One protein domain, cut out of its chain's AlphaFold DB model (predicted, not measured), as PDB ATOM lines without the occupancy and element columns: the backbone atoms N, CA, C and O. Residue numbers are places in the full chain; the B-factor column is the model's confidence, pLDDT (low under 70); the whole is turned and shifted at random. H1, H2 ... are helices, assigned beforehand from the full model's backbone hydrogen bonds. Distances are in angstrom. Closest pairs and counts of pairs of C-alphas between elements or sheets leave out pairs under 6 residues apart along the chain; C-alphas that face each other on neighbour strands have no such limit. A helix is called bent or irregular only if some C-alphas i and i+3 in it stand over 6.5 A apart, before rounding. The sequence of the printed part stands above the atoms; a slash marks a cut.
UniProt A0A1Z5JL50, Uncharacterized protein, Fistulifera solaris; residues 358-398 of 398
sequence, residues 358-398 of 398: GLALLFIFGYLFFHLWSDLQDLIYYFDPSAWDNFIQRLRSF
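This is residues 358 to 398 of the 398 residues of an uncharacterized protein of Fistulifera solaris (UniProt A0A1Z5JL50). A long helix, H1, runs on through a tight link into a shorter second helix, H2, which turns off by 47 degrees and keeps running the same way, and the two make one long rod with a wide, open bend near residues 383 and 384. The helices meet only near their ends and do not fold back on each other. The printed part has 41 residues with two named helices, H1 then H2, and no named strand; its class is all helix. It is extended, with a radius of gyration of the C-alphas of 17.0 A, and its C-alphas span 55 by 16 by 6 A, a rod in outline.

H1 is residues 358 to 382, 36.0 A from first to last C-alpha. It begins at C-alpha 358, at (0.891, -59.121, -1.054), and ends at C-alpha 382, at (-29.145, -43.098, -12.808). Phe 383 and Asp 384 form the link. H2 is residues 385 to 397, 18.6 A from first to last C-alpha, and ends at C-alpha 397, at (-42.064, -28.267, -16.310). Neither helix is bent.

H1 and H2 are close but not clearly touching, with 2 pairs of C-alphas within 8 A. Their closest C-alphas, those of Tyr 382 and Trp 388, are 7.2 A apart. Their lines stand at a steep tilt of 47 degrees, and they run the same way. Their centres are 29.4 A apart. In H1 and H2, every O i to N i+4 pair is within hydrogen-bond range.

The two C-alphas farthest apart, those of Gly 358 and Phe 398, are 55.1 A apart. Residues 358 to 398 stand free, with no C-alpha 8 or more residues away along the chain within 10 A. The printed part has no cut and ends at Phe 398, the chain's last residue. The link from H1 to H2 is tight. The mean pLDDT of the printed part is 86.3; it is 92 in H1 and 77 in H2, and residue 387 is under 70.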
ATOM      1  N   GLY A 358       2.253 -58.587  -1.089       95.25
ATOM      2  CA  GLY A 358       0.891 -59.121  -1.054       95.25
ATOM      3  C   GLY A 358      -0.115 -58.132  -0.461       95.25
ATOM      4  O   GLY A 358      -1.181 -57.921  -1.038       95.25
ATOM      5  N   LEU A 359       0.237 -57.476   0.648       95.25
ATOM      6  CA  LEU A 359      -0.578 -56.427   1.262       95.25
ATOM      7  C   LEU A 359      -0.709 -55.211   0.342       95.25
ATOM      8  O   LEU A 359      -1.819 -54.717   0.158       95.25
ATOM      9  N   ALA A 360       0.383 -54.763  -0.280       93.06
ATOM     10  CA  ALA A 360       0.364 -53.644  -1.218       93.06
ATOM     11  C   ALA A 360      -0.570 -53.911  -2.410       93.06
ATOM     12  O   ALA A 360      -1.395 -53.062  -2.745       93.06
ATOM     13  N   LEU A 361      -0.515 -55.110  -3.003       95.88
ATOM     14  CA  LEU A 361      -1.448 -55.500  -4.064       95.88
ATOM     15  C   LEU A 361      -2.896 -55.509  -3.570       95.88
ATOM     16  O   LEU A 361      -3.771 -55.000  -4.265       95.88
ATOM     17  N   LEU A 362      -3.156 -56.032  -2.371       96.69
ATOM     18  CA  LEU A 362      -4.502 -56.065  -1.797       96.69
ATOM     19  C   LEU A 362      -5.068 -54.653  -1.577       96.69
ATOM     20  O   LEU A 362      -6.234 -54.417  -1.887       96.69
ATOM     21  N   PHE A 363      -4.246 -53.697  -1.131       96.25
ATOM     22  CA  PHE A 363      -4.639 -52.288  -1.026       96.25
ATOM     23  C   PHE A 363      -4.917 -51.650  -2.389       96.25
ATOM     24  O   PHE A 363      -5.925 -50.961  -2.534       96.25
ATOM     25  N   ILE A 364      -4.076 -51.908  -3.397       95.19
ATOM     26  CA  ILE A 364      -4.288 -51.399  -4.761       95.19
ATOM     27  C   ILE A 364      -5.601 -51.946  -5.336       95.19
ATOM     28  O   ILE A 364      -6.421 -51.178  -5.839       95.19
ATOM     29  N   PHE A 365      -5.847 -53.254  -5.219       97.00
ATOM     30  CA  PHE A 365      -7.093 -53.866  -5.681       97.00
ATOM     31  C   PHE A 365      -8.311 -53.364  -4.903       97.00
ATOM     32  O   PHE A 365      -9.338 -53.086  -5.516       97.00
ATOM     33  N   GLY A 366      -8.200 -53.206  -3.583       96.69
ATOM     34  CA  GLY A 366      -9.268 -52.650  -2.751       96.69
ATOM     35  C   GLY A 366      -9.620 -51.213  -3.137       96.69
ATOM     36  O   GLY A 366     -10.796 -50.888  -3.260       96.69
ATOM     37  N   TYR A 367      -8.614 -50.377  -3.400       96.75
ATOM     38  CA  TYR A 367      -8.804 -49.001  -3.861       96.75
ATOM     39  C   TYR A 367      -9.484 -48.945  -5.234       96.75
ATOM     40  O   TYR A 367     -10.473 -48.236  -5.410       96.75
ATOM     41  N   LEU A 368      -9.005 -49.740  -6.198       96.50
ATOM     42  CA  LEU A 368      -9.618 -49.824  -7.527       96.50
ATOM     43  C   LEU A 368     -11.065 -50.325  -7.452       96.50
ATOM     44  O   LEU A 368     -11.940 -49.765  -8.104       96.50
ATOM     45  N   PHE A 369     -11.326 -51.349  -6.636       96.75
ATOM     46  CA  PHE A 369     -12.669 -51.885  -6.436       96.75
ATOM     47  C   PHE A 369     -13.602 -50.863  -5.782       96.75
ATOM     48  O   PHE A 369     -14.741 -50.729  -6.213       96.75
ATOM     49  N   PHE A 370     -13.125 -50.118  -4.782       96.25
ATOM     50  CA  PHE A 370     -13.895 -49.064  -4.122       96.25
ATOM     51  C   PHE A 370     -14.335 -47.974  -5.107       96.25
ATOM     52  O   PHE A 370     -15.511 -47.617  -5.134       96.25
ATOM     53  N   HIS A 371     -13.425 -47.495  -5.958       93.69
ATOM     54  CA  HIS A 371     -13.762 -46.499  -6.977       93.69
ATOM     55  C   HIS A 371     -14.720 -47.049  -8.033       93.69
ATOM     56  O   HIS A 371     -15.731 -46.420  -8.326       93.69
ATOM     57  N   LEU A 372     -14.463 -48.260  -8.531       94.00
ATOM     58  CA  LEU A 372     -15.335 -48.893  -9.517       94.00
ATOM     59  C   LEU A 372     -16.742 -49.151  -8.956       94.00
ATOM     60  O   LEU A 372     -17.728 -49.037  -9.678       94.00
ATOM     61  N   TRP A 373     -16.844 -49.482  -7.667       95.00
ATOM     62  CA  TRP A 373     -18.116 -49.653  -6.972       95.00
ATOM     63  C   TRP A 373     -18.858 -48.329  -6.783       95.00
ATOM     64  O   TRP A 373     -20.067 -48.292  -6.994       95.00
ATOM     65  N   SER A 374     -18.152 -47.251  -6.427       91.75
ATOM     66  CA  SER A 374     -18.735 -45.905  -6.334       91.75
ATOM     67  C   SER A 374     -19.331 -45.474  -7.676       91.75
ATOM     68  O   SER A 374     -20.499 -45.097  -7.734       91.75
ATOM     69  N   ASP A 375     -18.575 -45.632  -8.763       91.31
ATOM     70  CA  ASP A 375     -19.038 -45.287 -10.111       91.31
ATOM     71  C   ASP A 375     -20.228 -46.162 -10.544       91.31
ATOM     72  O   ASP A 375     -21.165 -45.693 -11.193       91.31
ATOM     73  N   LEU A 376     -20.230 -47.446 -10.160       92.50
ATOM     74  CA  LEU A 376     -21.346 -48.354 -10.422       92.50
ATOM     75  C   LEU A 376     -22.597 -47.968  -9.620       92.50
ATOM     76  O   LEU A 376     -23.703 -48.088 -10.140       92.50
ATOM     77  N   GLN A 377     -22.452 -47.518  -8.371       90.50
ATOM     78  CA  GLN A 377     -23.576 -47.038  -7.566       90.50
ATOM     79  C   GLN A 377     -24.194 -45.779  -8.167       90.50
ATOM     80  O   GLN A 377     -25.419 -45.712  -8.269       90.50
ATOM     81  N   ASP A 378     -23.370 -44.840  -8.635       86.25
ATOM     82  CA  ASP A 378     -23.850 -43.661  -9.355       86.25
ATOM     83  C   ASP A 378     -24.591 -44.073 -10.632       86.25
ATOM     84  O   ASP A 378     -25.704 -43.613 -10.885       86.25
ATOM     85  N   LEU A 379     -24.036 -45.017 -11.400       84.81
ATOM     86  CA  LEU A 379     -24.692 -45.566 -12.588       84.81
ATOM     87  C   LEU A 379     -26.043 -46.219 -12.248       84.81
ATOM     88  O   LEU A 379     -27.039 -45.951 -12.913       84.81
ATOM     89  N   ILE A 380     -26.100 -47.059 -11.212       83.62
ATOM     90  CA  ILE A 380     -27.336 -47.719 -10.764       83.62
ATOM     91  C   ILE A 380     -28.365 -46.681 -10.307       83.62
ATOM     92  O   ILE A 380     -29.542 -46.829 -10.625       83.62
ATOM     93  N   TYR A 381     -27.937 -45.616  -9.628       80.88
ATOM     94  CA  TYR A 381     -28.811 -44.512  -9.238       80.88
ATOM     95  C   TYR A 381     -29.405 -43.791 -10.458       80.88
ATOM     96  O   TYR A 381     -30.592 -43.472 -10.468       80.88
ATOM     97  N   TYR A 382     -28.626 -43.612 -11.532       74.38
ATOM     98  CA  TYR A 382     -29.145 -43.098 -12.808       74.38
ATOM     99  C   TYR A 382     -30.151 -44.037 -13.486       74.38
ATOM    100  O   TYR A 382     -31.007 -43.569 -14.236       74.38
ATOM    101  N   PHE A 383     -30.071 -45.343 -13.222       74.62
ATOM    102  CA  PHE A 383     -31.011 -46.340 -13.735       74.62
ATOM    103  C   PHE A 383     -32.201 -46.613 -12.804       74.62
ATOM    104  O   PHE A 383     -33.050 -47.429 -13.169       74.62
ATOM    105  N   ASP A 384     -32.315 -45.942 -11.649       80.12
ATOM    106  CA  ASP A 384     -33.518 -46.030 -10.819       80.12
ATOM    107  C   ASP A 384     -34.706 -45.414 -11.588       80.12
ATOM    108  O   ASP A 384     -34.710 -44.207 -11.870       80.12
ATOM    109  N   PRO A 385     -35.738 -46.208 -11.940       76.44
ATOM    110  CA  PRO A 385     -36.887 -45.727 -12.706       76.44
ATOM    111  C   PRO A 385     -37.582 -44.527 -12.048       76.44
ATOM    112  O   PRO A 385     -38.119 -43.663 -12.740       76.44
ATOM    113  N   SER A 386     -37.522 -44.429 -10.716       77.88
ATOM    114  CA  SER A 386     -38.127 -43.330  -9.960       77.88
ATOM    115  C   SER A 386     -37.350 -42.009 -10.074       77.88
ATOM    116  O   SER A 386     -37.946 -40.925 -10.050       77.88
ATOM    117  N   ALA A 387     -36.026 -42.069 -10.255       69.56
ATOM    118  CA  ALA A 387     -35.194 -40.902 -10.547       69.56
ATOM    119  C   ALA A 387     -35.408 -40.423 -11.992       69.56
ATOM    120  O   ALA A 387     -35.479 -39.215 -12.241       69.56
ATOM    121  N   TRP A 388     -35.603 -41.361 -12.924       72.31
ATOM    122  CA  TRP A 388     -35.933 -41.061 -14.318       72.31
ATOM    123  C   TRP A 388     -37.303 -40.389 -14.464       72.31
ATOM    124  O   TRP A 388     -37.424 -39.387 -15.169       72.31
ATOM    125  N   ASP A 389     -38.319 -40.854 -13.733       77.25
ATOM    126  CA  ASP A 389     -39.645 -40.226 -13.732       77.25
ATOM    127  C   ASP A 389     -39.612 -38.790 -13.182       77.25
ATOM    128  O   ASP A 389     -40.235 -37.892 -13.753       77.25
ATOM    129  N   ASN A 390     -38.825 -38.529 -12.132       76.00
ATOM    130  CA  ASN A 390     -38.618 -37.173 -11.610       76.00
ATOM    131  C   ASN A 390     -37.852 -36.269 -12.596       76.00
ATOM    132  O   ASN A 390     -38.165 -35.081 -12.722       76.00
ATOM    133  N   PHE A 391     -36.869 -36.814 -13.317       75.25
ATOM    134  CA  PHE A 391     -36.143 -36.093 -14.365       75.25
ATOM    135  C   PHE A 391     -37.057 -35.738 -15.550       75.25
ATOM    136  O   PHE A 391     -37.088 -34.584 -15.982       75.25
ATOM    137  N   ILE A 392     -37.876 -36.689 -16.014       78.25
ATOM    138  CA  ILE A 392     -38.886 -36.479 -17.061       78.25
ATOM    139  C   ILE A 392     -39.932 -35.445 -16.610       78.25
ATOM    140  O   ILE A 392     -40.312 -34.578 -17.398       78.25
ATOM    141  N   GLN A 393     -40.389 -35.486 -15.353       81.25
ATOM    142  CA  GLN A 393     -41.322 -34.487 -14.822       81.25
ATOM    143  C   GLN A 393     -40.711 -33.081 -14.770       81.25
ATOM    144  O   GLN A 393     -41.383 -32.124 -15.152       81.25
ATOM    145  N   ARG A 394     -39.436 -32.942 -14.377       80.94
ATOM    146  CA  ARG A 394     -38.727 -31.650 -14.422       80.94
ATOM    147  C   ARG A 394     -38.567 -31.127 -15.849       80.94
ATOM    148  O   ARG A 394     -38.811 -29.946 -16.076       80.94
ATOM    149  N   LEU A 395     -38.234 -31.990 -16.808       75.25
ATOM    150  CA  LEU A 395     -38.156 -31.620 -18.226       75.25
ATOM    151  C   LEU A 395     -39.501 -31.185 -18.815       75.25
ATOM    152  O   LEU A 395     -39.512 -30.362 -19.716       75.25
ATOM    153  N   ARG A 396     -40.627 -31.710 -18.311       80.88
ATOM    154  CA  ARG A 396     -41.978 -31.277 -18.716       80.88
ATOM    155  C   ARG A 396     -42.434 -29.967 -18.068       80.88
ATOM    156  O   ARG A 396     -43.454 -29.426 -18.480       80.88
ATOM    157  N   SER A 397     -41.752 -29.520 -17.014       81.44
ATOM    158  CA  SER A 397     -42.064 -28.267 -16.310       81.44
ATOM    159  C   SER A 397     -41.316 -27.045 -16.857       81.44
ATOM    160  O   SER A 397     -41.663 -25.920 -16.496       81.44
ATOM    161  N   PHE A 398     -40.316 -27.276 -17.710       72.69
ATOM    162  CA  PHE A 398     -39.722 -26.285 -18.606       72.69
ATOM    163  C   PHE A 398     -40.461 -26.305 -19.944       72.69
ATOM    164  O   PHE A 398     -40.576 -25.216 -20.549       72.69
TER     165      PHE A 398